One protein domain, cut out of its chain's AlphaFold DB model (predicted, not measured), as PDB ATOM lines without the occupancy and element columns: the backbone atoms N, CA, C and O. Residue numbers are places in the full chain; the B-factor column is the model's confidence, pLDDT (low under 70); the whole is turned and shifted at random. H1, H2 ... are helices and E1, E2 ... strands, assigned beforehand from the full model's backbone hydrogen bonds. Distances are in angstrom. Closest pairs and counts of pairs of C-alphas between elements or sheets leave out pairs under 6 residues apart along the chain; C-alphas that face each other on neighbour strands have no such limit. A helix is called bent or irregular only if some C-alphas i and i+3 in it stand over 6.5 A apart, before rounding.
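What this domain is: This is residues 321 to 396 and 693 to 805 of the 809 residues of an uncharacterized protein of Acidobacteria bacterium (UniProt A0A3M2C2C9). A long, twisted antiparallel sheet of five strands has three helices, H1, H5 and H4, side by side over one face, while residues 385 to 396 cross the other face near one end. At that end two small additions lengthen the body: the short helices H2 and H3 by the E2 side, and the little strand pair E4 and E5, which prolongs E3 and E6 and ends in a long loop. The printed part has 189 residues with five named helices and seven named strands, in the order H1 E1 E2 H2 H3 H4 E3 E4 E5 E6 E7 H5, and its class is mixed, helices and strands. The large sheet runs E2 E1 E7 E6 E3. The whole is compact, with a radius of gyration of the C-alphas of 17.3 A, yet elongated, spanning 54 by 31 by 31 A.

How they stand to each other: In the large sheet the inner strands are E1, residues 345 to 350, E7, residues 766 to 776, and E6, residues 753 to 763; the edge strands are E2, residues 357 to 363, and E3, residues 711 to 720. E1 and E2 form a hairpin, with N 347 and O 361 2.8 A apart, within hydrogen-bond range. E1 and E7 are antiparallel at 160 degrees, with N 348 and O 773 at 2.9 A. E6 and E7 form a hairpin, with N 759 and O 770 at 2.8 A, and E6 pairs with E3 through N 758 and O 716 at 2.8 A. H1, residues 321 to 338, H4, residues 693 to 706, and H5, residues 782 to 800, are on the same face: two layers, helices on one face of a sheet. H1 has a height over the sheet of 7.9 A and its C-alpha 327 is 4.5 A from C-alpha 361 of E2, the closest pair of the two elements. H1 and H5 touch, closest at C-alphas 329 and 792, 6.5 A, opposite ways at a shallow tilt of 32 degrees, only just short of steep. H5 touches H4 with residues 786 to 794 alone, closest at C-alphas 790 and 696, 5.6 A, the same way at a shallow tilt of 13 degrees. H1 and H4 are apart. H2, residues 366 to 372, and H3, residues 377 to 384, form a helical hairpin and only just touch, with 3 pairs of C-alphas within 8 A, the closest being 372 and 380 at 6.0 A. H2 is not on the large sheet, and H3 only grazes it with residues 383 to 384. E3 runs on into E4, residues 723 to 725, at 34 degrees, and E5, residues 749 to 751, runs on into E6 at 7 degrees; E4 and E5 are a hairpin, with N 724 and O 750 at 2.8 A. Every O i to N i+4 pair is within hydrogen-bond range in H1 and H3, against 8 of 10 in H4, 13 of 15 in H5 and 1 of 3 in H2, which has 2 of 4 O i to N i+3 pairs within range.

Where its parts are: H1 begins at C-alpha 321, (-24.477, 53.821, 34.989), and is 25.0 A long. E1 measures 17.0 A, E2 17.8 A, E3 29.5 A, E6 31.5 A and E7 32.6 A; E7 begins at C-alpha 766, (-2.577, 43.282, 28.033). H4 measures 19.3 A, H3 10.4 A, H2 8.9 A, E4 6.6 A and E5 6.5 A. H5, 25.3 A, has a kink of 41 degrees near residue 794 and ends at C-alpha 800, (-16.676, 50.309, 30.625). Three helices are irregular: H2, with C-alphas 367 and 370 8.2 A apart, H5, with 791 and 794 7.2 A apart, and, only just, H4, with 695 and 698 6.6 A apart.

The domain as a whole: The two C-alphas farthest apart are those of Gly 374 and Ser 765, 54.5 A. Residues 397 to 692 are cut out; C-alphas 396 and 693 are 15.9 A apart across the cut. Of the links that are printed whole, E4 to E5 is long, with 23 residues. The mean pLDDT of the printed part is 87.1, and residues 725 to 748 are under 70.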
ATOM      1  N   PHE A 321     -24.372  53.516  36.413       79.81
ATOM      2  CA  PHE A 321     -24.477  53.821  34.989       79.81
ATOM      3  C   PHE A 321     -24.414  52.566  34.149       79.81
ATOM      4  O   PHE A 321     -25.188  52.423  33.204       79.81
ATOM      5  N   LEU A 322     -23.527  51.634  34.510       86.19
ATOM      6  CA  LEU A 322     -23.519  50.313  33.889       86.19
ATOM      7  C   LEU A 322     -24.839  49.588  34.161       86.19
ATOM      8  O   LEU A 322     -25.415  49.030  33.230       86.19
ATOM      9  N   GLY A 323     -25.339  49.651  35.399       88.31
ATOM     10  CA  GLY A 323     -26.636  49.098  35.790       88.31
ATOM     11  C   GLY A 323     -27.789  49.635  34.944       88.31
ATOM     12  O   GLY A 323     -28.442  48.865  34.244       88.31
ATOM     13  N   ASP A 324     -27.999  50.952  34.951       83.31
ATOM     14  CA  ASP A 324     -29.101  51.596  34.226       83.31
ATOM     15  C   ASP A 324     -28.973  51.451  32.699       83.31
ATOM     16  O   ASP A 324     -29.974  51.228  32.018       83.31
ATOM     17  N   ARG A 325     -27.756  51.523  32.135       84.38
ATOM     18  CA  ARG A 325     -27.537  51.331  30.690       84.38
ATOM     19  C   ARG A 325     -27.847  49.898  30.260       84.38
ATOM     20  O   ARG A 325     -28.518  49.712  29.246       84.38
ATOM     21  N   LEU A 326     -27.389  48.899  31.019       91.06
ATOM     22  CA  LEU A 326     -27.691  47.493  30.741       91.06
ATOM     23  C   LEU A 326     -29.177  47.186  30.925       91.06
ATOM     24  O   LEU A 326     -29.751  46.481  30.102       91.06
ATOM     25  N   GLU A 327     -29.808  47.728  31.965       91.12
ATOM     26  CA  GLU A 327     -31.233  47.532  32.231       91.12
ATOM     27  C   GLU A 327     -32.108  48.152  31.139       91.12
ATOM     28  O   GLU A 327     -33.004  47.486  30.622       91.12
ATOM     29  N   ARG A 328     -31.801  49.382  30.698       88.31
ATOM     30  CA  ARG A 328     -32.487  50.013  29.561       88.31
ATOM     31  C   ARG A 328     -32.321  49.203  28.284       88.31
ATOM     32  O   ARG A 328     -33.320  48.887  27.646       88.31
ATOM     33  N   ALA A 329     -31.093  48.823  27.938       90.88
ATOM     34  CA  ALA A 329     -30.832  48.065  26.722       90.88
ATOM     35  C   ALA A 329     -31.473  46.662  26.753       90.88
ATOM     36  O   ALA A 329     -31.996  46.202  25.738       90.88
ATOM     37  N   LEU A 330     -31.513  46.008  27.920       94.81
ATOM     38  CA  LEU A 330     -32.239  44.753  28.115       94.81
ATOM     39  C   LEU A 330     -33.753  44.953  27.968       94.81
ATOM     40  O   LEU A 330     -34.407  44.181  27.269       94.81
ATOM     41  N   GLY A 331     -34.313  45.993  28.589       93.31
ATOM     42  CA  GLY A 331     -35.730  46.329  28.480       93.31
ATOM     43  C   GLY A 331     -36.143  46.680  27.050       93.31
ATOM     44  O   GLY A 331     -37.175  46.208  26.580       93.31
ATOM     45  N   ASP A 332     -35.322  47.443  26.328       92.38
ATOM     46  CA  ASP A 332     -35.544  47.786  24.922       92.38
ATOM     47  C   ASP A 332     -35.495  46.547  24.034       92.38
ATOM     48  O   ASP A 332     -36.404  46.342  23.227       92.38
ATOM     49  N   PHE A 333     -34.505  45.671  24.240       94.62
ATOM     50  CA  PHE A 333     -34.450  44.371  23.578       94.62
ATOM     51  C   PHE A 333     -35.735  43.569  23.833       94.62
ATOM     52  O   PHE A 333     -36.379  43.112  22.885       94.62
ATOM     53  N   CYS A 334     -36.155  43.439  25.094       94.38
ATOM     54  CA  CYS A 334     -37.349  42.684  25.462       94.38
ATOM     55  C   CYS A 334     -38.627  43.281  24.853       94.38
ATOM     56  O   CYS A 334     -39.428  42.542  24.280       94.38
ATOM     57  N   ARG A 335     -38.805  44.605  24.907       93.38
ATOM     58  CA  ARG A 335     -39.965  45.298  24.325       93.38
ATOM     59  C   ARG A 335     -39.990  45.202  22.805       93.38
ATOM     60  O   ARG A 335     -41.041  44.929  22.230       93.38
ATOM     61  N   GLN A 336     -38.848  45.376  22.142       93.25
ATOM     62  CA  GLN A 336     -38.747  45.251  20.689       93.25
ATOM     63  C   GLN A 336     -39.047  43.819  20.233       93.25
ATOM     64  O   GLN A 336     -39.732  43.611  19.232       93.25
ATOM     65  N   ARG A 337     -38.533  42.824  20.964       92.81
ATOM     66  CA  ARG A 337     -38.624  41.413  20.587       92.81
ATOM     67  C   ARG A 337     -39.961  40.773  20.965       92.81
ATOM     68  O   ARG A 337     -40.462  39.941  20.207       92.81
ATOM     69  N   TYR A 338     -40.539  41.149  22.107       89.94
ATOM     70  CA  TYR A 338     -41.700  40.482  22.713       89.94
ATOM     71  C   TYR A 338     -42.893  41.409  22.987       89.94
ATOM     72  O   TYR A 338     -43.917  40.948  23.502       89.94
ATOM     73  N   GLY A 339     -42.803  42.695  22.643       90.31
ATOM     74  CA  GLY A 339     -43.849  43.677  22.917       90.31
ATOM     75  C   GLY A 339     -44.059  43.888  24.417       90.31
ATOM     76  O   GLY A 339     -43.114  43.921  25.197       90.31
ATOM     77  N   ARG A 340     -45.324  43.998  24.836       88.25
ATOM     78  CA  ARG A 340     -45.730  44.182  26.244       88.25
ATOM     79  C   ARG A 340     -45.876  42.866  27.021       88.25
ATOM     80  O   ARG A 340     -46.643  42.790  27.975       88.25
ATOM     81  N   ARG A 341     -45.220  41.790  26.582       86.69
ATOM     82  CA  ARG A 341     -45.314  40.497  27.266       86.69
ATOM     83  C   ARG A 341     -44.461  40.520  28.542       86.69
ATOM     84  O   ARG A 341     -43.253  40.735  28.426       86.69
ATOM     85  N   PRO A 342     -45.034  40.231  29.724       86.75
ATOM     86  CA  PRO A 342     -44.239  40.026  30.924       86.75
ATOM     87  C   PRO A 342     -43.443  38.724  30.781       86.75
ATOM     88  O   PRO A 342     -43.995  37.667  30.460       86.75
ATOM     89  N   LEU A 343     -42.130  38.812  30.966       90.69
ATOM     90  CA  LEU A 343     -41.200  37.685  30.941       90.69
ATOM     91  C   LEU A 343     -39.998  38.024  31.815       90.69
ATOM     92  O   LEU A 343     -39.666  39.195  31.958       90.69
ATOM     93  N   ARG A 344     -39.328  37.008  32.355       93.75
ATOM     94  CA  ARG A 344     -38.099  37.206  33.126       93.75
ATOM     95  C   ARG A 344     -36.900  37.311  32.197       93.75
ATOM     96  O   ARG A 344     -36.661  36.405  31.398       93.75
ATOM     97  N   ALA A 345     -36.125  38.373  32.323       96.19
ATOM     98  CA  ALA A 345     -34.813  38.468  31.705       96.19
ATOM     99  C   ALA A 345     -33.841  39.166  32.649       96.19
ATOM    100  O   ALA A 345     -34.230  40.034  33.423       96.19
ATOM    101  N   ALA A 346     -32.574  38.778  32.606       97.50
ATOM    102  CA  ALA A 346     -31.573  39.326  33.506       97.50
ATOM    103  C   ALA A 346     -30.166  39.243  32.925       97.50
ATOM    104  O   ALA A 346     -29.847  38.328  32.161       97.50
ATOM    105  N   VAL A 347     -29.331  40.195  33.331       98.19
ATOM    106  CA  VAL A 347     -27.921  40.308  32.965       98.19
ATOM    107  C   VAL A 347     -27.109  40.638  34.214       98.19
ATOM    108  O   VAL A 347     -27.296  41.688  34.830       98.19
ATOM    109  N   THR A 348     -26.173  39.757  34.564       98.50
ATOM    110  CA  THR A 348     -25.141  40.041  35.568       98.50
ATOM    111  C   THR A 348     -23.859  40.450  34.868       98.50
ATOM    112  O   THR A 348     -23.428  39.762  33.943       98.50
ATOM    113  N   LEU A 349     -23.235  41.522  35.353       98.31
ATOM    114  CA  LEU A 349     -21.912  41.973  34.941       98.31
ATOM    115  C   LEU A 349     -20.928  41.855  36.109       98.31
ATOM    116  O   LEU A 349     -21.198  42.384  37.190       98.31
ATOM    117  N   LEU A 350     -19.789  41.200  35.894       98.31
ATOM    118  CA  LEU A 350     -18.812  40.918  36.945       98.31
ATOM    119  C   LEU A 350     -17.372  41.135  36.461       98.31
ATOM    120  O   LEU A 350     -16.986  40.679  35.384       98.31
ATOM    121  N   GLU A 351     -16.561  41.793  37.290       97.75
ATOM    122  CA  GLU A 351     -15.117  41.927  37.091       97.75
ATOM    123  C   GLU A 351     -14.411  40.646  37.572       97.75
ATOM    124  O   GLU A 351     -14.391  40.356  38.771       97.75
ATOM    125  N   PRO A 352     -13.815  39.844  36.676       97.06
ATOM    126  CA  PRO A 352     -13.440  38.475  36.999       97.06
ATOM    127  C   PRO A 352     -12.257  38.355  37.954       97.06
ATOM    128  O   PRO A 352     -12.105  37.317  38.582       97.06
ATOM    129  N   ARG A 353     -11.394  39.371  38.069       95.12
ATOM    130  CA  ARG A 353     -10.209  39.297  38.944       95.12
ATOM    131  C   ARG A 353     -10.523  39.590  40.408       95.12
ATOM    132  O   ARG A 353      -9.941  38.946  41.273       95.12
ATOM    133  N   SER A 354     -11.390  40.566  40.657       95.94
ATOM    134  CA  SER A 354     -11.791  41.014  41.997       95.94
ATOM    135  C   SER A 354     -13.081  40.348  42.472       95.94
ATOM    136  O   SER A 354     -13.369  40.329  43.664       95.94
ATOM    137  N   GLY A 355     -13.888  39.836  41.536       96.94
ATOM    138  CA  GLY A 355     -15.235  39.367  41.817       96.94
ATOM    139  C   GLY A 355     -16.255  40.491  42.011       96.94
ATOM    140  O   GLY A 355     -17.395  40.207  42.371       96.94
ATOM    141  N   ARG A 356     -15.898  41.762  41.775       97.81
ATOM    142  CA  ARG A 356     -16.845  42.881  41.891       97.81
ATOM    143  C   ARG A 356     -18.028  42.693  40.954       97.81
ATOM    144  O   ARG A 356     -17.860  42.582  39.739       97.81
ATOM    145  N   VAL A 357     -19.229  42.724  41.517       98.12
ATOM    146  CA  VAL A 357     -20.469  42.784  40.747       98.12
ATOM    147  C   VAL A 357     -20.694  44.226  40.316       98.12
ATOM    148  O   VAL A 357     -20.906  45.103  41.142       98.12
ATOM    149  N   LEU A 358     -20.641  44.486  39.015       96.56
ATOM    150  CA  LEU A 358     -20.750  45.843  38.483       96.56
ATOM    151  C   LEU A 358     -22.190  46.213  38.128       96.56
ATOM    152  O   LEU A 358     -22.551  47.380  38.207       96.56
ATOM    153  N   ALA A 359     -23.012  45.236  37.744       96.25
ATOM    154  CA  ALA A 359     -24.417  45.453  37.417       96.25
ATOM    155  C   ALA A 359     -25.245  44.172  37.588       96.25
ATOM    156  O   ALA A 359     -24.757  43.065  37.353       96.25
ATOM    157  N   LEU A 360     -26.519  44.353  37.947       96.81
ATOM    158  CA  LEU A 360     -27.540  43.309  38.076       96.81
ATOM    159  C   LEU A 360     -28.821  43.757  37.358       96.81
ATOM    160  O   LEU A 360     -29.858  43.956  37.988       96.81
ATOM    161  N   ALA A 361     -28.738  43.966  36.046       95.56
ATOM    162  CA  ALA A 361     -29.874  44.412  35.244       95.56
ATOM    163  C   ALA A 361     -30.945  43.315  35.162       95.56
ATOM    164  O   ALA A 361     -30.619  42.143  34.953       95.56
ATOM    165  N   SER A 362     -32.215  43.683  35.321       95.62
ATOM    166  CA  SER A 362     -33.354  42.755  35.317       95.62
ATOM    167  C   SER A 362     -34.502  43.331  34.491       95.62
ATOM    168  O   SER A 362     -34.587  44.538  34.306       95.62
ATOM    169  N   TYR A 363     -35.381  42.479  33.978       94.38
ATOM    170  CA  TYR A 363     -36.597  42.871  33.276       94.38
ATOM    171  C   TYR A 363     -37.731  41.879  33.590       94.38
ATOM    172  O   TYR A 363     -37.487  40.668  33.537       94.38
ATOM    173  N   PRO A 364     -38.967  42.350  33.846       93.00
ATOM    174  CA  PRO A 364     -39.359  43.758  33.972       93.00
ATOM    175  C   PRO A 364     -38.751  44.428  35.212       93.00
ATOM    176  O   PRO A 364     -38.160  43.776  36.070       93.00
ATOM    177  N   THR A 365     -38.873  45.749  35.266       85.00
ATOM    178  CA  THR A 365     -38.405  46.596  36.368       85.00
ATOM    179  C   THR A 365     -39.588  47.315  37.013       85.00
ATOM    180  O   THR A 365     -40.699  47.302  36.483       85.00
ATOM    181  N   ALA A 366     -39.344  48.049  38.101       77.62
ATOM    182  CA  ALA A 366     -40.330  48.980  38.654       77.62
ATOM    183  C   ALA A 366     -40.743  50.095  37.666       77.62
ATOM    184  O   ALA A 366     -41.721  50.787  37.898       77.62
ATOM    185  N   ARG A 367     -40.019  50.301  36.553       77.38
ATOM    186  CA  ARG A 367     -40.418  51.253  35.498       77.38
ATOM    187  C   ARG A 367     -41.460  50.666  34.543       77.38
ATOM    188  O   ARG A 367     -42.044  51.408  33.762       77.38
ATOM    189  N   ASP A 368     -41.689  49.358  34.608       87.25
ATOM    190  CA  ASP A 368     -42.620  48.619  33.760       87.25
ATOM    191  C   ASP A 368     -43.910  48.253  34.534       87.25
ATOM    192  O   ASP A 368     -44.508  47.198  34.311       87.25
ATOM    193  N   GLU A 369     -44.350  49.110  35.469       84.44
ATOM    194  CA  GLU A 369     -45.570  48.920  36.282       84.44
ATOM    195  C   GLU A 369     -46.807  48.611  35.426       84.44
ATOM    196  O   GLU A 369     -47.663  47.811  35.800       84.44
ATOM    197  N   ASP A 370     -46.886  49.200  34.237       88.38
ATOM    198  CA  ASP A 370     -47.974  49.003  33.288       88.38
ATOM    199  C   ASP A 370     -47.955  47.620  32.609       88.38
ATOM    200  O   ASP A 370     -48.984  47.188  32.077       88.38
ATOM    201  N   LEU A 371     -46.814  46.921  32.606       87.19
ATOM    202  CA  LEU A 371     -46.710  45.508  32.218       87.19
ATOM    203  C   LEU A 371     -47.137  44.573  33.353       87.19
ATOM    204  O   LEU A 371     -47.619  43.470  33.093       87.19
ATOM    205  N   LEU A 372     -46.942  45.006  34.598       87.12
ATOM    206  CA  LEU A 372     -47.262  44.246  35.807       87.12
ATOM    207  C   LEU A 372     -48.715  44.443  36.266       87.12
ATOM    208  O   LEU A 372     -49.272  43.615  37.000       87.12
ATOM    209  N   ALA A 373     -49.346  45.530  35.820       89.31
ATOM    210  CA  ALA A 373     -50.733  45.853  36.099       89.31
ATOM    211  C   ALA A 373     -51.676  44.743  35.604       89.31
ATOM    212  O   ALA A 373     -51.647  44.325  34.448       89.31
ATOM    213  N   GLY A 374     -52.546  44.262  36.495       85.50
ATOM    214  CA  GLY A 374     -53.525  43.214  36.185       85.50
ATOM    215  C   GLY A 374     -53.003  41.776  36.275       85.50
ATOM    216  O   GLY A 374     -53.806  40.850  36.156       85.50
ATOM    217  N   LEU A 375     -51.707  41.561  36.537       84.38
ATOM    218  CA  LEU A 375     -51.191  40.229  36.869       84.38
ATOM    219  C   LEU A 375     -51.622  39.799  38.285       84.38
ATOM    220  O   LEU A 375     -51.753  40.665  39.161       84.38
ATOM    221  N   PRO A 376     -51.796  38.482  38.535       85.88
ATOM    222  CA  PRO A 376     -51.953  37.951  39.888       85.88
ATOM    223  C   PRO A 376     -50.781  38.366  40.784       85.88
ATOM    224  O   PRO A 376     -49.642  38.388  40.320       85.88
ATOM    225  N   GLU A 377     -51.049  38.632  42.064       83.25
ATOM    226  CA  GLU A 377     -50.054  39.087  43.054       83.25
ATOM    227  C   GLU A 377     -48.795  38.213  43.052       83.25
ATOM    228  O   GLU A 377     -47.704  38.712  42.820       83.25
ATOM    229  N   ALA A 378     -48.948  36.888  43.116       78.19
ATOM    230  CA  ALA A 378     -47.810  35.970  43.084       78.19
ATOM    231  C   ALA A 378     -46.942  36.097  41.811       78.19
ATOM    232  O   ALA A 378     -45.723  35.939  41.871       78.19
ATOM    233  N   SER A 379     -47.555  36.373  40.650       81.56
ATOM    234  CA  SER A 379     -46.821  36.599  39.393       81.56
ATOM    235  C   SER A 379     -46.103  37.947  39.403       81.56
ATOM    236  O   SER A 379     -44.983  38.047  38.907       81.56
ATOM    237  N   ARG A 380     -46.740  38.972  39.977       85.31
ATOM    238  CA  ARG A 380     -46.147  40.297  40.160       85.31
ATOM    239  C   ARG A 380     -44.939  40.223  41.092       85.31
ATOM    240  O   ARG A 380     -43.854  40.590  40.662       85.31
ATOM    241  N   ASP A 381     -45.089  39.618  42.267       83.12
ATOM    242  CA  ASP A 381     -44.012  39.426  43.245       83.12
ATOM    243  C   ASP A 381     -42.797  38.708  42.646       83.12
ATOM    244  O   ASP A 381     -41.652  38.994  42.986       83.12
ATOM    245  N   LEU A 382     -43.027  37.737  41.756       84.19
ATOM    246  CA  LEU A 382     -41.953  37.052  41.041       84.19
ATOM    247  C   LEU A 382     -41.251  37.974  40.038       84.19
ATOM    248  O   LEU A 382     -40.025  37.955  39.933       84.19
ATOM    249  N   LEU A 383     -42.027  38.711  39.248       88.38
ATOM    250  CA  LEU A 383     -41.509  39.549  38.172       88.38
ATOM    251  C   LEU A 383     -40.822  40.815  38.693       88.38
ATOM    252  O   LEU A 383     -39.898  41.279  38.038       88.38
ATOM    253  N   GLU A 384     -41.210  41.309  39.867       87.12
ATOM    254  CA  GLU A 384     -40.576  42.449  40.545       87.12
ATOM    255  C   GLU A 384     -39.224  42.099  41.180       87.12
ATOM    256  O   GLU A 384     -38.376  42.975  41.360       87.12
ATOM    257  N   ARG A 385     -38.978  40.820  41.497       88.44
ATOM    258  CA  ARG A 385     -37.674  40.379  42.011       88.44
ATOM    259  C   ARG A 385     -36.591  40.530  40.956       88.44
ATOM    260  O   ARG A 385     -36.805  40.264  39.777       88.44
ATOM    261  N   ASN A 386     -35.372  40.819  41.402       93.38
ATOM    262  CA  ASN A 386     -34.223  40.792  40.511       93.38
ATOM    263  C   ASN A 386     -33.902  39.347  40.096       93.38
ATOM    264  O   ASN A 386     -33.506  38.520  40.922       93.38
ATOM    265  N   HIS A 387     -34.041  39.022  38.810       94.38
ATOM    266  CA  HIS A 387     -33.877  37.637  38.356       94.38
ATOM    267  C   HIS A 387     -32.415  37.172  38.352       94.38
ATOM    268  O   HIS A 387     -32.176  35.977  38.205       94.38
ATOM    269  N   ASN A 388     -31.436  38.059  38.592       97.12
ATOM    270  CA  ASN A 388     -30.026  37.668  38.688       97.12
ATOM    271  C   ASN A 388     -29.686  36.847  39.933       97.12
ATOM    272  O   ASN A 388     -28.653  36.178  39.926       97.12
ATOM    273  N   VAL A 389     -30.517  36.903  40.979       95.38
ATOM    274  CA  VAL A 389     -30.344  36.107  42.206       95.38
ATOM    275  C   VAL A 389     -31.270  34.891  42.251       95.38
ATOM    276  O   VAL A 389     -31.107  34.023  43.101       95.38
ATOM    277  N   LEU A 390     -32.220  34.775  41.322       92.12
ATOM    278  CA  LEU A 390     -33.125  33.630  41.275       92.12
ATOM    279  C   LEU A 390     -32.472  32.442  40.577       92.12
ATOM    280  O   LEU A 390     -31.829  32.578  39.540       92.12
ATOM    281  N   HIS A 391     -32.711  31.248  41.110       91.75
ATOM    282  CA  HIS A 391     -32.305  30.012  40.461       91.75
ATOM    283  C   HIS A 391     -33.159  29.698  39.235       91.75
ATOM    284  O   HIS A 391     -34.385  29.579  39.302       91.75
ATOM    285  N   HIS A 392     -32.488  29.443  38.122       91.56
ATOM    286  CA  HIS A 392     -33.084  28.912  36.910       91.56
ATOM    287  C   HIS A 392     -32.239  27.744  36.385       91.56
ATOM    288  O   HIS A 392     -31.032  27.676  36.634       91.56
ATOM    289  N   PRO A 393     -32.838  26.774  35.673       92.06
ATOM    290  CA  PRO A 393     -32.052  25.802  34.934       92.06
ATOM    291  C   PRO A 393     -31.181  26.517  33.900       92.06
ATOM    292  O   PRO A 393     -31.536  27.584  33.398       92.06
ATOM    293  N   VAL A 394     -30.034  25.929  33.585       95.56
ATOM    294  CA  VAL A 394     -29.007  26.593  32.761       95.56
ATOM    295  C   VAL A 394     -28.733  25.876  31.446       95.56
ATOM    296  O   VAL A 394     -28.072  26.405  30.553       95.56
ATOM    297  N   GLY A 395     -29.257  24.661  31.299       95.06
ATOM    298  CA  GLY A 395     -29.040  23.810  30.144       95.06
ATOM    299  C   GLY A 395     -27.551  23.644  29.827       95.06
ATOM    300  O   GLY A 395     -26.679  23.563  30.693       95.06
ATOM    301  N   SER A 396     -27.233  23.661  28.537       97.12
ATOM    302  CA  SER A 396     -25.862  23.462  28.058       97.12
ATOM    303  C   SER A 396     -24.834  24.510  28.512       97.12
ATOM    304  O   SER A 396     -23.641  24.268  28.311       97.12
ATOM    305  N   HIS A 693     -21.953  32.094  17.059       97.69
ATOM    306  CA  HIS A 693     -21.130  32.748  16.049       97.69
ATOM    307  C   HIS A 693     -21.903  33.746  15.194       97.69
ATOM    308  O   HIS A 693     -21.526  34.914  15.136       97.69
ATOM    309  N   GLU A 694     -23.021  33.308  14.605       97.44
ATOM    310  CA  GLU A 694     -23.825  34.099  13.660       97.44
ATOM    311  C   GLU A 694     -24.212  35.481  14.214       97.44
ATOM    312  O   GLU A 694     -24.315  36.456  13.475       97.44
ATOM    313  N   ARG A 695     -24.413  35.578  15.533       97.12
ATOM    314  CA  ARG A 695     -24.873  36.801  16.198       97.12
ATOM    315  C   ARG A 695     -23.747  37.613  16.830       97.12
ATOM    316  O   ARG A 695     -23.850  38.835  16.854       97.12
ATOM    317  N   LEU A 696     -22.709  36.969  17.367       97.94
ATOM    318  CA  LEU A 696     -21.665  37.664  18.129       97.94
ATOM    319  C   LEU A 696     -20.421  38.000  17.313       97.94
ATOM    320  O   LEU A 696     -19.856  39.068  17.536       97.94
ATOM    321  N   ALA A 697     -19.996  37.144  16.380       98.06
ATOM    322  CA  ALA A 697     -18.780  37.403  15.609       98.06
ATOM    323  C   ALA A 697     -18.856  38.732  14.829       98.06
ATOM    324  O   ALA A 697     -17.954  39.550  15.010       98.06
ATOM    325  N   PRO A 698     -19.952  39.050  14.101       98.19
ATOM    326  CA  PRO A 698     -20.053  40.327  13.390       98.19
ATOM    327  C   PRO A 698     -20.018  41.548  14.320       98.19
ATOM    328  O   PRO A 698     -19.480  42.593  13.963       98.19
ATOM    329  N   VAL A 699     -20.579  41.428  15.531       97.62
ATOM    330  CA  VAL A 699     -20.577  42.515  16.523       97.62
ATOM    331  C   VAL A 699     -19.166  42.751  17.059       97.62
ATOM    332  O   VAL A 699     -18.729  43.897  17.121       97.62
ATOM    333  N   LEU A 700     -18.433  41.689  17.396       97.88
ATOM    334  CA  LEU A 700     -17.052  41.781  17.884       97.88
ATOM    335  C   LEU A 700     -16.087  42.300  16.811       97.88
ATOM    336  O   LEU A 700     -15.194  43.092  17.119       97.88
ATOM    337  N   GLU A 701     -16.284  41.902  15.553       97.62
ATOM    338  CA  GLU A 701     -15.546  42.440  14.406       97.62
ATOM    339  C   GLU A 701     -15.813  43.936  14.232       97.62
ATOM    340  O   GLU A 701     -14.870  44.718  14.128       97.62
ATOM    341  N   ALA A 702     -17.082  44.354  14.279       96.50
ATOM    342  CA  ALA A 702     -17.454  45.763  14.191       96.50
ATOM    343  C   ALA A 702     -16.898  46.588  15.362       96.50
ATOM    344  O   ALA A 702     -16.452  47.714  15.154       96.50
ATOM    345  N   MET A 703     -16.894  46.034  16.580       96.06
ATOM    346  CA  MET A 703     -16.285  46.671  17.750       96.06
ATOM    347  C   MET A 703     -14.770  46.811  17.586       96.06
ATOM    348  O   MET A 703     -14.239  47.893  17.796       96.06
ATOM    349  N   SER A 704     -14.078  45.754  17.155       96.25
ATOM    350  CA  SER A 704     -12.623  45.783  16.939       96.25
ATOM    351  C   SER A 704     -12.227  46.742  15.817       96.25
ATOM    352  O   SER A 704     -11.255  47.470  15.946       96.25
ATOM    353  N   ALA A 705     -13.004  46.792  14.732       95.19
ATOM    354  CA  ALA A 705     -12.794  47.745  13.644       95.19
ATOM    355  C   ALA A 705     -13.058  49.199  14.066       95.19
ATOM    356  O   ALA A 705     -12.597  50.129  13.404       95.19
ATOM    357  N   ALA A 706     -13.843  49.397  15.127       90.19
ATOM    358  CA  ALA A 706     -14.178  50.710  15.643       90.19
ATOM    359  C   ALA A 706     -13.218  51.227  16.722       90.19
ATOM    360  O   ALA A 706     -13.207  52.440  16.932       90.19
ATOM    361  N   ALA A 707     -12.468  50.328  17.362       90.50
ATOM    362  CA  ALA A 707     -11.512  50.597  18.429       90.50
ATOM    363  C   ALA A 707     -10.146  51.074  17.884       90.50
ATOM    364  O   ALA A 707      -9.901  50.995  16.673       90.50
ATOM    365  N   PRO A 708      -9.220  51.542  18.745       91.06
ATOM    366  CA  PRO A 708      -7.862  51.886  18.334       91.06
ATOM    367  C   PRO A 708      -7.150  50.683  17.702       91.06
ATOM    368  O   PRO A 708      -7.391  49.543  18.081       91.06
ATOM    369  N   ALA A 709      -6.202  50.919  16.787       90.75
ATOM    370  CA  ALA A 709      -5.561  49.846  16.009       90.75
ATOM    371  C   ALA A 709      -4.850  48.760  16.851       90.75
ATOM    372  O   ALA A 709      -4.628  47.651  16.367       90.75
ATOM    373  N   ALA A 710      -4.472  49.071  18.096       93.56
ATOM    374  CA  ALA A 710      -3.857  48.125  19.029       93.56
ATOM    375  C   ALA A 710      -4.876  47.293  19.833       93.56
ATOM    376  O   ALA A 710      -4.466  46.361  20.530       93.56
ATOM    377  N   VAL A 711      -6.166  47.634  19.745       95.81
ATOM    378  CA  VAL A 711      -7.251  47.062  20.539       95.81
ATOM    379  C   VAL A 711      -8.057  46.063  19.716       95.81
ATOM    380  O   VAL A 711      -8.525  46.359  18.619       95.81
ATOM    381  N   VAL A 712      -8.247  44.860  20.257       97.38
ATOM    382  CA  VAL A 712      -9.077  43.813  19.649       97.38
ATOM    383  C   VAL A 712     -10.041  43.252  20.681       97.38
ATOM    384  O   VAL A 712      -9.633  42.821  21.763       97.38
ATOM    385  N   TYR A 713     -11.317  43.188  20.314       97.94
ATOM    386  CA  TYR A 713     -12.364  42.587  21.125       97.94
ATOM    387  C   TYR A 713     -12.602  41.134  20.720       97.94
ATOM    388  O   TYR A 713     -12.778  40.806  19.547       97.94
ATOM    389  N   ARG A 714     -12.630  40.248  21.714       98.00
ATOM    390  CA  ARG A 714     -12.955  38.823  21.557       98.00
ATOM    391  C   ARG A 714     -13.944  38.391  22.621       98.00
ATOM    392  O   ARG A 714     -14.140  39.091  23.608       98.00
ATOM    393  N   ALA A 715     -14.530  37.210  22.464       97.94
ATOM    394  CA  ALA A 715     -15.335  36.628  23.524       97.94
ATOM    395  C   ALA A 715     -15.096  35.128  23.679       97.94
ATOM    396  O   ALA A 715     -14.831  34.405  22.722       97.94
ATOM    397  N   LEU A 716     -15.231  34.669  24.916       98.25
ATOM    398  CA  LEU A 716     -15.346  33.262  25.281       98.25
ATOM    399  C   LEU A 716     -16.775  33.053  25.746       98.25
ATOM    400  O   LEU A 716     -17.235  33.842  26.565       98.25
ATOM    401  N   GLY A 717     -17.479  32.020  25.289       98.12
ATOM    402  CA  GLY A 717     -18.870  31.863  25.699       98.12
ATOM    403  C   GLY A 717     -19.408  30.448  25.650       98.12
ATOM    404  O   GLY A 717     -18.837  29.551  25.030       98.12
ATOM    405  N   LYS A 718     -20.546  30.248  26.315       98.56
ATOM    406  CA  LYS A 718     -21.346  29.036  26.185       98.56
ATOM    407  C   LYS A 718     -22.839  29.331  26.277       98.56
ATOM    408  O   LYS A 718     -23.323  29.968  27.206       98.56
ATOM    409  N   THR A 719     -23.561  28.778  25.311       98.06
ATOM    410  CA  THR A 719     -25.024  28.768  25.208       98.06
ATOM    411  C   THR A 719     -25.672  27.654  26.030       98.06
ATOM    412  O   THR A 719     -25.121  26.552  26.158       98.06
ATOM    413  N   GLY A 720     -26.882  27.913  26.519       96.75
ATOM    414  CA  GLY A 720     -27.754  26.967  27.198       96.75
ATOM    415  C   GLY A 720     -29.217  27.144  26.791       96.75
ATOM    416  O   GLY A 720     -29.714  28.265  26.729       96.75
ATOM    417  N   THR A 721     -29.897  26.024  26.534       94.81
ATOM    418  CA  THR A 721     -31.326  25.981  26.179       94.81
ATOM    419  C   THR A 721     -32.066  25.065  27.152       94.81
ATOM    420  O   THR A 721     -32.357  23.915  26.814       94.81
ATOM    421  N   PRO A 722     -32.272  25.493  28.405       91.56
ATOM    422  CA  PRO A 722     -33.104  24.747  29.332       91.56
ATOM    423  C   PRO A 722     -34.570  24.717  28.888       91.56
ATOM    424  O   PRO A 722     -35.085  25.682  28.320       91.56
ATOM    425  N   SER A 723     -35.253  23.624  29.222       83.94
ATOM    426  CA  SER A 723     -36.710  23.515  29.108       83.94
ATOM    427  C   SER A 723     -37.313  23.376  30.503       83.94
ATOM    428  O   SER A 723     -36.937  22.488  31.272       83.94
ATOM    429  N   LEU A 724     -38.253  24.257  30.826       73.06
ATOM    430  CA  LEU A 724     -38.996  24.282  32.079       73.06
ATOM    431  C   LEU A 724     -40.370  23.641  31.880       73.06
ATOM    432  O   LEU A 724     -41.145  24.107  31.047       73.06
ATOM    433  N   ASP A 725     -40.679  22.602  32.658       67.44
ATOM    434  CA  ASP A 725     -42.044  22.083  32.786       67.44
ATOM    435  C   ASP A 725     -42.823  22.919  33.800       67.44
ATOM    436  O   ASP A 725     -42.496  22.937  34.991       67.44
ATOM    437  N   LEU A 726     -43.868  23.599  33.318       60.16
ATOM    438  CA  LEU A 726     -44.698  24.487  34.129       60.16
ATOM    439  C   LEU A 726     -45.454  23.739  35.238       60.16
ATOM    440  O   LEU A 726     -45.838  24.343  36.233       60.16
ATOM    441  N   ARG A 727     -45.655  22.418  35.119       46.44
ATOM    442  CA  ARG A 727     -46.394  21.612  36.109       46.44
ATOM    443  C   ARG A 727     -45.508  21.023  37.209       46.44
ATOM    444  O   ARG A 727     -46.032  20.478  38.180       46.44
ATOM    445  N   ALA A 728     -44.184  21.105  37.072       44.75
ATOM    446  CA  ALA A 728     -43.232  20.393  37.930       44.75
ATOM    447  C   ALA A 728     -42.526  21.274  38.980       44.75
ATOM    448  O   ALA A 728     -41.674  20.772  39.719       44.75
ATOM    449  N   VAL A 729     -42.851  22.566  39.076       41.34
ATOM    450  CA  VAL A 729     -42.111  23.502  39.937       41.34
ATOM    451  C   VAL A 729     -42.450  23.251  41.414       41.34
ATOM    452  O   VAL A 729     -43.569  23.474  41.872       41.34
ATOM    453  N   ARG A 730     -41.483  22.717  42.171       46.31
ATOM    454  CA  ARG A 730     -41.584  22.470  43.617       46.31
ATOM    455  C   ARG A 730     -40.323  22.945  44.360       46.31
ATOM    456  O   ARG A 730     -39.278  22.312  44.230       46.31
ATOM    457  N   ARG A 731     -40.579  23.797  45.369       52.06
ATOM    458  CA  ARG A 731     -40.029  23.787  46.748       52.06
ATOM    459  C   ARG A 731     -38.597  24.291  46.980       52.06
ATOM    460  O   ARG A 731     -37.932  23.756  47.870       52.06
ATOM    461  N   SER A 732     -38.131  25.308  46.269       49.19
ATOM    462  CA  SER A 732     -37.119  26.197  46.860       49.19
ATOM    463  C   SER A 732     -37.827  27.337  47.627       49.19
ATOM    464  O   SER A 732     -38.943  27.701  47.257       49.19
ATOM    465  N   PRO A 733     -37.266  27.847  48.736       48.34
ATOM    466  CA  PRO A 733     -37.836  28.986  49.458       48.34
ATOM    467  C   PRO A 733     -37.708  30.324  48.715       48.34
ATOM    468  O   PRO A 733     -38.469  31.243  49.013       48.34
ATOM    469  N   THR A 734     -36.787  30.440  47.754       53.59
ATOM    470  CA  THR A 734     -36.706  31.604  46.852       53.59
ATOM    471  C   THR A 734     -37.534  31.429  45.575       53.59
ATOM    472  O   THR A 734     -37.891  32.426  44.942       53.59
ATOM    473  N   GLU A 735     -37.894  30.192  45.214       57.34
ATOM    474  CA  GLU A 735     -38.809  29.906  44.112       57.34
ATOM    475  C   GLU A 735     -40.235  30.381  44.431       57.34
ATOM    476  O   GLU A 735     -40.746  30.170  45.535       57.34
ATOM    477  N   PRO A 736     -40.913  31.006  43.461       51.31
ATOM    478  CA  PRO A 736     -42.267  31.491  43.654       51.31
ATOM    479  C   PRO A 736     -43.264  30.329  43.780       51.31
ATOM    480  O   PRO A 736     -43.008  29.198  43.348       51.31
ATOM    481  N   ALA A 737     -44.437  30.614  44.347       51.53
ATOM    482  CA  ALA A 737     -45.534  29.652  44.382       51.53
ATOM    483  C   ALA A 737     -45.894  29.188  42.951       51.53
ATOM    484  O   ALA A 737     -45.797  29.983  42.018       51.53
ATOM    485  N   PRO A 738     -46.367  27.942  42.743       53.16
ATOM    486  CA  PRO A 738     -46.777  27.450  41.417       53.16
ATOM    487  C   PRO A 738     -47.816  28.339  40.709       53.16
ATOM    488  O   PRO A 738     -47.930  28.316  39.489       53.16
ATOM    489  N   GLU A 739     -48.558  29.128  41.484       50.94
ATOM    490  CA  GLU A 739     -49.584  30.080  41.044       50.94
ATOM    491  C   GLU A 739     -48.996  31.357  40.409       50.94
ATOM    492  O   GLU A 739     -49.708  32.105  39.748       50.94
ATOM    493  N   ALA A 740     -47.692  31.599  40.578       50.75
ATOM    494  CA  ALA A 740     -46.955  32.720  39.994       50.75
ATOM    495  C   ALA A 740     -46.485  32.476  38.550       50.75
ATOM    496  O   ALA A 740     -45.812  33.321  37.959       50.75
ATOM    497  N   ILE A 741     -46.747  31.288  37.998       59.50
ATOM    498  CA  ILE A 741     -46.291  30.931  36.657       59.50
ATOM    499  C   ILE A 741     -47.166  31.658  35.635       59.50
ATOM    500  O   ILE A 741     -48.360  31.385  35.518       59.50
ATOM    501  N   VAL A 742     -46.549  32.556  34.867       56.38
ATOM    502  CA  VAL A 742     -47.199  33.270  33.762       56.38
ATOM    503  C   VAL A 742     -47.728  32.255  32.741       56.38
ATOM    504  O   VAL A 742     -46.972  31.418  32.243       56.38
ATOM    505  N   ASP A 743     -49.026  32.308  32.422       57.78
ATOM    506  CA  ASP A 743     -49.623  31.435  31.405       57.78
ATOM    507  C   ASP A 743     -49.062  31.782  30.021       57.78
ATOM    508  O   ASP A 743     -49.359  32.821  29.428       57.78
ATOM    509  N   TYR A 744     -48.242  30.882  29.482       57.19
ATOM    510  CA  TYR A 744     -47.644  31.005  28.156       57.19
ATOM    511  C   TYR A 744     -48.537  30.426  27.049       57.19
ATOM    512  O   TYR A 744     -48.059  29.730  26.144       57.19
ATOM    513  N   GLY A 745     -49.838  30.711  27.117       58.38
ATOM    514  CA  GLY A 745     -50.827  30.293  26.124       58.38
ATOM    515  C   GLY A 745     -51.034  28.779  26.097       58.38
ATOM    516  O   GLY A 745     -51.104  28.187  25.020       58.38
ATOM    517  N   GLY A 746     -51.062  28.132  27.267       59.34
ATOM    518  CA  GLY A 746     -51.363  26.702  27.397       59.34
ATOM    519  C   GLY A 746     -50.252  25.727  26.976       59.34
ATOM    520  O   GLY A 746     -50.484  24.516  26.959       59.34
ATOM    521  N   LYS A 747     -49.037  26.197  26.649       61.16
ATOM    522  CA  LYS A 747     -47.885  25.309  26.398       61.16
ATOM    523  C   LYS A 747     -47.365  24.727  27.713       61.16
ATOM    524  O   LYS A 747     -47.098  25.465  28.648       61.16
ATOM    525  N   ALA A 748     -47.156  23.411  27.767       64.12
ATOM    526  CA  ALA A 748     -46.643  22.734  28.965       64.12
ATOM    527  C   ALA A 748     -45.154  23.013  29.253       64.12
ATOM    528  O   ALA A 748     -44.711  22.834  30.386       64.12
ATOM    529  N   LEU A 749     -44.392  23.443  28.239       73.38
ATOM    530  CA  LEU A 749     -42.952  23.681  28.326       73.38
ATOM    531  C   LEU A 749     -42.593  25.098  27.874       73.38
ATOM    532  O   LEU A 749     -43.029  25.548  26.810       73.38
ATOM    533  N   VAL A 750     -41.737  25.758  28.651       78.12
ATOM    534  CA  VAL A 750     -41.109  27.036  28.301       78.12
ATOM    535  C   VAL A 750     -39.628  26.779  28.093       78.12
ATOM    536  O   VAL A 750     -38.939  26.321  29.002       78.12
ATOM    537  N   ASN A 751     -39.134  27.049  26.888       84.88
ATOM    538  CA  ASN A 751     -37.696  27.121  26.680       84.88
ATOM    539  C   ASN A 751     -37.200  28.452  27.241       84.88
ATOM    540  O   ASN A 751     -37.914  29.449  27.179       84.88
ATOM    541  N   SER A 752     -36.001  28.460  27.804       91.75
ATOM    542  CA  SER A 752     -35.304  29.694  28.167       91.75
ATOM    543  C   SER A 752     -33.955  29.725  27.464       91.75
ATOM    544  O   SER A 752     -33.434  28.690  27.047       91.75
ATOM    545  N   GLY A 753     -33.407  30.920  27.298       95.69
ATOM    546  CA  GLY A 753     -32.058  31.137  26.812       95.69
ATOM    547  C   GLY A 753     -31.135  31.475  27.964       95.69
ATOM    548  O   GLY A 753     -31.456  32.336  28.780       95.69
ATOM    549  N   VAL A 754     -29.977  30.822  28.002       97.81
ATOM    550  CA  VAL A 754     -28.863  31.188  28.877       97.81
ATOM    551  C   VAL A 754     -27.619  31.385  28.031       97.81
ATOM    552  O   VAL A 754     -27.315  30.565  27.162       97.81
ATOM    553  N   PHE A 755     -26.881  32.451  28.295       98.38
ATOM    554  CA  PHE A 755     -25.557  32.655  27.733       98.38
ATOM    555  C   PHE A 755     -24.619  33.166  28.818       98.38
ATOM    556  O   PHE A 755     -24.896  34.170  29.465       98.38
ATOM    557  N   VAL A 756     -23.513  32.458  29.029       98.56
ATOM    558  CA  VAL A 756     -22.434  32.897  29.916       98.56
ATOM    559  C   VAL A 756     -21.205  33.176  29.071       98.56
ATOM    560  O   VAL A 756     -20.842  32.352  28.225       98.56
ATOM    561  N   ALA A 757     -20.584  34.334  29.267       98.31
ATOM    562  CA  ALA A 757     -19.457  34.767  28.459       98.31
ATOM    563  C   ALA A 757     -18.458  35.639  29.216       98.31
ATOM    564  O   ALA A 757     -18.774  36.238  30.237       98.31
ATOM    565  N   ALA A 758     -17.247  35.721  28.674       98.50
ATOM    566  CA  ALA A 758     -16.270  36.744  29.004       98.50
ATOM    567  C   ALA A 758     -15.948  37.543  27.742       98.50
ATOM    568  O   ALA A 758     -15.460  36.970  26.764       98.50
ATOM    569  N   LEU A 759     -16.231  38.842  27.771       98.31
ATOM    570  CA  LEU A 759     -15.762  39.809  26.787       98.31
ATOM    571  C   LEU A 759     -14.303  40.136  27.114       98.31
ATOM    572  O   LEU A 759     -14.006  40.545  28.234       98.31
ATOM    573  N   ARG A 760     -13.406  39.934  26.151       97.94
ATOM    574  CA  ARG A 760     -11.969  40.170  26.297       97.94
ATOM    575  C   ARG A 760     -11.558  41.370  25.460       97.94
ATOM    576  O   ARG A 760     -11.761  41.358  24.245       97.94
ATOM    577  N   ARG A 761     -10.939  42.355  26.098       97.50
ATOM    578  CA  ARG A 761     -10.238  43.464  25.454       97.50
ATOM    579  C   ARG A 761      -8.749  43.136  25.435       97.50
ATOM    580  O   ARG A 761      -8.128  42.955  26.482       97.50
ATOM    581  N   HIS A 762      -8.189  43.016  24.239       97.12
ATOM    582  CA  HIS A 762      -6.756  42.845  24.027       97.12
ATOM    583  C   HIS A 762      -6.149  44.176  23.611       97.12
ATOM    584  O   HIS A 762      -6.546  44.694  22.578       97.12
ATOM    585  N   GLU A 763      -5.166  44.677  24.353       95.50
ATOM    586  CA  GLU A 763      -4.370  45.849  23.978       95.50
ATOM    587  C   GLU A 763      -2.886  45.463  24.002       95.50
ATOM    588  O   GLU A 763      -2.250  45.354  25.055       95.50
ATOM    589  N   GLY A 764      -2.339  45.136  22.829       93.06
ATOM    590  CA  GLY A 764      -1.020  44.505  22.740       93.06
ATOM    591  C   GLY A 764      -0.966  43.169  23.499       93.06
ATOM    592  O   GLY A 764      -1.618  42.201  23.112       93.06
ATOM    593  N   SER A 765      -0.166  43.097  24.571       92.75
ATOM    594  CA  SER A 765      -0.087  41.918  25.453       92.75
ATOM    595  C   SER A 765      -1.021  41.979  26.664       92.75
ATOM    596  O   SER A 765      -1.141  40.983  27.380       92.75
ATOM    597  N   ALA A 766      -1.634  43.134  26.936       95.38
ATOM    598  CA  ALA A 766      -2.577  43.282  28.033       95.38
ATOM    599  C   ALA A 766      -3.911  42.625  27.661       95.38
ATOM    600  O   ALA A 766      -4.383  42.740  26.529       95.38
ATOM    601  N   VAL A 767      -4.494  41.907  28.621       96.25
ATOM    602  CA  VAL A 767      -5.812  41.283  28.486       96.25
ATOM    603  C   VAL A 767      -6.654  41.688  29.678       96.25
ATOM    604  O   VAL A 767      -6.319  41.372  30.829       96.25
ATOM    605  N   GLU A 768      -7.752  42.360  29.374       96.50
ATOM    606  CA  GLU A 768      -8.799  42.707  30.319       96.50
ATOM    607  C   GLU A 768     -10.054  41.918  29.977       96.50
ATOM    608  O   GLU A 768     -10.448  41.816  28.818       96.50
ATOM    609  N   ASP A 769     -10.654  41.323  31.001       97.12
ATOM    610  CA  ASP A 769     -11.805  40.445  30.860       97.12
ATOM    611  C   ASP A 769     -12.972  41.040  31.643       97.12
ATOM    612  O   ASP A 769     -12.794  41.511  32.765       97.12
ATOM    613  N   LEU A 770     -14.168  40.952  31.075       97.88
ATOM    614  CA  LEU A 770     -15.424  41.319  31.713       97.88
ATOM    615  C   LEU A 770     -16.400  40.158  31.552       97.88
ATOM    616  O   LEU A 770     -16.618  39.685  30.437       97.88
ATOM    617  N   VAL A 771     -16.959  39.656  32.652       98.56
ATOM    618  CA  VAL A 771     -17.833  38.477  32.627       98.56
ATOM    619  C   VAL A 771     -19.296  38.889  32.624       98.56
ATOM    620  O   VAL A 771     -19.715  39.745  33.400       98.56
ATOM    621  N   LEU A 772     -20.072  38.236  31.760       98.12
ATOM    622  CA  LEU A 772     -21.505  38.416  31.616       98.12
ATOM    623  C   LEU A 772     -22.227  37.076  31.771       98.12
ATOM    624  O   LEU A 772     -21.817  36.068  31.191       98.12
ATOM    625  N   ALA A 773     -23.347  37.083  32.484       98.62
ATOM    626  CA  ALA A 773     -24.324  35.999  32.462       98.62
ATOM    627  C   ALA A 773     -25.692  36.569  32.092       98.62
ATOM    628  O   ALA A 773     -26.172  37.493  32.747       98.62
ATOM    629  N   VAL A 774     -26.295  36.030  31.034       98.44
ATOM    630  CA  VAL A 774     -27.553  36.495  30.449       98.44
ATOM    631  C   VAL A 774     -28.581  35.375  30.498       98.44
ATOM    632  O   VAL A 774     -28.312  34.254  30.059       98.44
ATOM    633  N   TYR A 775     -29.772  35.702  30.987       97.69
ATOM    634  CA  TYR A 775     -30.933  34.823  31.046       97.69
ATOM    635  C   TYR A 775     -32.125  35.502  30.375       97.69
ATOM    636  O   TYR A 775     -32.392  36.673  30.634       97.69
ATOM    637  N   VAL A 776     -32.855  34.764  29.536       95.69
ATOM    638  CA  VAL A 776     -34.106  35.221  28.915       95.69
ATOM    639  C   VAL A 776     -35.125  34.082  28.931       95.69
ATOM    640  O   VAL A 776     -34.938  33.051  28.282       95.69
ATOM    641  N   GLU A 777     -36.236  34.252  29.640       91.62
ATOM    642  CA  GLU A 777     -37.345  33.295  29.679       91.62
ATOM    643  C   GLU A 777     -38.235  33.428  28.433       91.62
ATOM    644  O   GLU A 777     -39.351  33.951  28.473       91.62
ATOM    645  N   ALA A 778     -37.728  32.973  27.288       82.25
ATOM    646  CA  ALA A 778     -38.420  33.096  26.012       82.25
ATOM    647  C   ALA A 778     -38.312  31.855  25.121       82.25
ATOM    648  O   ALA A 778     -37.335  31.111  25.128       82.25
ATOM    649  N   GLN A 779     -39.321  31.680  24.261       73.50
ATOM    650  CA  GLN A 779     -39.507  30.467  23.454       73.50
ATOM    651  C   GLN A 779     -38.376  30.185  22.445       73.50
ATOM    652  O   GLN A 779     -38.284  29.048  21.985       73.50
ATOM    653  N   GLY A 780     -37.520  31.165  22.124       74.06
ATOM    654  CA  GLY A 780     -36.406  31.016  21.177       74.06
ATOM    655  C   GLY A 780     -35.152  30.324  21.737       74.06
ATOM    656  O   GLY A 780     -34.204  30.091  20.996       74.06
ATOM    657  N   GLY A 781     -35.129  29.948  23.022       87.69
ATOM    658  CA  GLY A 781     -34.000  29.214  23.602       87.69
ATOM    659  C   GLY A 781     -32.709  30.041  23.651       87.69
ATOM    660  O   GLY A 781     -32.756  31.256  23.829       87.69
ATOM    661  N   SER A 782     -31.544  29.397  23.507       92.12
ATOM    662  CA  SER A 782     -30.243  30.073  23.633       92.12
ATOM    663  C   SER A 782     -30.018  31.218  22.648       92.12
ATOM    664  O   SER A 782     -29.287  32.145  22.987       92.12
ATOM    665  N   GLU A 783     -30.627  31.181  21.459       94.81
ATOM    666  CA  GLU A 783     -30.482  32.249  20.457       94.81
ATOM    667  C   GLU A 783     -30.929  33.608  21.000       94.81
ATOM    668  O   GLU A 783     -30.314  34.623  20.691       94.81
ATOM    669  N   GLU A 784     -31.942  33.629  21.869       94.94
ATOM    670  CA  GLU A 784     -32.462  34.867  22.454       94.94
ATOM    671  C   GLU A 784     -31.488  35.464  23.475       94.94
ATOM    672  O   GLU A 784     -31.277  36.674  23.485       94.94
ATOM    673  N   ALA A 785     -30.824  34.634  24.286       96.50
ATOM    674  CA  ALA A 785     -29.787  35.112  25.204       96.50
ATOM    675  C   ALA A 785     -28.535  35.597  24.454       96.50
ATOM    676  O   ALA A 785     -27.913  36.582  24.855       96.50
ATOM    677  N   VAL A 786     -28.180  34.951  23.337       97.56
ATOM    678  CA  VAL A 786     -27.082  35.404  22.470       97.56
ATOM    679  C   VAL A 786     -27.443  36.725  21.781       97.56
ATOM    680  O   VAL A 786     -26.619  37.635  21.760       97.56
ATOM    681  N   ALA A 787     -28.664  36.863  21.259       97.06
ATOM    682  CA  ALA A 787     -29.138  38.098  20.636       97.06
ATOM    683  C   ALA A 787     -29.205  39.259  21.640       97.06
ATOM    684  O   ALA A 787     -28.744  40.356  21.327       97.06
ATOM    685  N   ALA A 788     -29.697  39.004  22.858       96.88
ATOM    686  CA  ALA A 788     -29.656  39.972  23.948       96.88
ATOM    687  C   ALA A 788     -28.210  40.391  24.242       96.88
ATOM    688  O   ALA A 788     -27.904  41.576  24.279       96.88
ATOM    689  N   THR A 789     -27.287  39.431  24.355       97.62
ATOM    690  CA  THR A 789     -25.864  39.730  24.575       97.62
ATOM    691  C   THR A 789     -25.287  40.590  23.450       97.62
ATOM    692  O   THR A 789     -24.655  41.604  23.726       97.62
ATOM    693  N   ALA A 790     -25.550  40.240  22.188       97.38
ATOM    694  CA  ALA A 790     -25.097  40.989  21.017       97.38
ATOM    695  C   ALA A 790     -25.559  42.457  21.046       97.38
ATOM    696  O   ALA A 790     -24.771  43.353  20.750       97.38
ATOM    697  N   ALA A 791     -26.806  42.705  21.459       95.44
ATOM    698  CA  ALA A 791     -27.352  44.053  21.611       95.44
ATOM    699  C   ALA A 791     -26.683  44.855  22.746       95.44
ATOM    700  O   ALA A 791     -26.662  46.084  22.702       95.44
ATOM    701  N   LEU A 792     -26.115  44.172  23.745       95.06
ATOM    702  CA  LEU A 792     -25.527  44.784  24.938       95.06
ATOM    703  C   LEU A 792     -24.016  45.027  24.829       95.06
ATOM    704  O   LEU A 792     -23.523  45.960  25.458       95.06
ATOM    705  N   LEU A 793     -23.274  44.226  24.048       94.56
ATOM    706  CA  LEU A 793     -21.800  44.244  24.056       94.56
ATOM    707  C   LEU A 793     -21.198  45.608  23.719       94.56
ATOM    708  O   LEU A 793     -20.306  46.071  24.425       94.56
ATOM    709  N   ARG A 794     -21.676  46.255  22.653       90.12
ATOM    710  CA  ARG A 794     -21.141  47.556  22.245       90.12
ATOM    711  C   ARG A 794     -21.466  48.654  23.268       90.12
ATOM    712  O   ARG A 794     -20.518  49.272  23.747       90.12
ATOM    713  N   PRO A 795     -22.735  48.865  23.678       85.75
ATOM    714  CA  PRO A 795     -23.053  49.827  24.733       85.75
ATOM    715  C   PRO A 795     -22.278  49.588  26.032       85.75
ATOM    716  O   PRO A 795     -21.919  50.539  26.721       85.75
ATOM    717  N   LEU A 796     -22.031  48.321  26.369       89.56
ATOM    718  CA  LEU A 796     -21.247  47.942  27.533       89.56
ATOM    719  C   LEU A 796     -19.772  48.328  27.388       89.56
ATOM    720  O   LEU A 796     -19.222  48.934  28.303       89.56
ATOM    721  N   ALA A 797     -19.141  47.996  26.260       88.88
ATOM    722  CA  ALA A 797     -17.743  48.336  26.010       88.88
ATOM    723  C   ALA A 797     -17.526  49.853  25.983       88.88
ATOM    724  O   ALA A 797     -16.577  50.332  26.590       88.88
ATOM    725  N   GLU A 798     -18.444  50.605  25.368       82.88
ATOM    726  CA  GLU A 798     -18.440  52.076  25.372       82.88
ATOM    727  C   GLU A 798     -18.506  52.658  26.790       82.88
ATOM    728  O   GLU A 798     -17.864  53.662  27.087       82.88
ATOM    729  N   ALA A 799     -19.270  52.029  27.685       79.56
ATOM    730  CA  ALA A 799     -19.428  52.509  29.053       79.56
ATOM    731  C   ALA A 799     -18.306  52.057  30.005       79.56
ATOM    732  O   ALA A 799     -18.025  52.751  30.987       79.56
ATOM    733  N   TYR A 800     -17.704  50.890  29.759       85.62
ATOM    734  CA  TYR A 800     -16.676  50.309  30.625       85.62
ATOM    735  C   TYR A 800     -15.253  50.731  30.225       85.62
ATOM    736  O   TYR A 800     -14.497  51.110  31.119       85.62
ATOM    737  N   TRP A 801     -14.943  50.761  28.921       87.00
ATOM    738  CA  TRP A 801     -13.670  51.216  28.329       87.00
ATOM    739  C   TRP A 801     -13.876  52.464  27.459       87.00
ATOM    740  O   TRP A 801     -13.685  52.405  26.240       87.00
ATOM    741  N   PRO A 802     -14.325  53.596  28.032       78.25
ATOM    742  CA  PRO A 802     -14.631  54.791  27.250       78.25
ATOM    743  C   PRO A 802     -13.441  55.269  26.405       78.25
ATOM    744  O   PRO A 802     -13.640  55.758  25.298       78.25
ATOM    745  N   GLU A 803     -12.204  55.078  26.866       78.81
ATOM    746  CA  GLU A 803     -10.971  55.460  26.171       78.81
ATOM    747  C   GLU A 803     -10.836  54.899  24.747       78.81
ATOM    748  O   GLU A 803     -10.282  55.580  23.882       78.81
ATOM    749  N   ASP A 804     -11.397  53.719  24.471       82.06
ATOM    750  CA  ASP A 804     -11.356  53.104  23.139       82.06
ATOM    751  C   ASP A 804     -12.237  53.838  22.120       82.06
ATOM    752  O   ASP A 804     -12.050  53.714  20.912       82.06
ATOM    753  N   TRP A 805     -13.204  54.614  22.601       77.62
ATOM    754  CA  TRP A 805     -14.237  55.250  21.780       77.62
ATOM    755  C   TRP A 805     -14.070  56.766  21.703       77.62
ATOM    756  O   TRP A 805     -14.773  57.424  20.940       77.62
TER     757      TRP A 805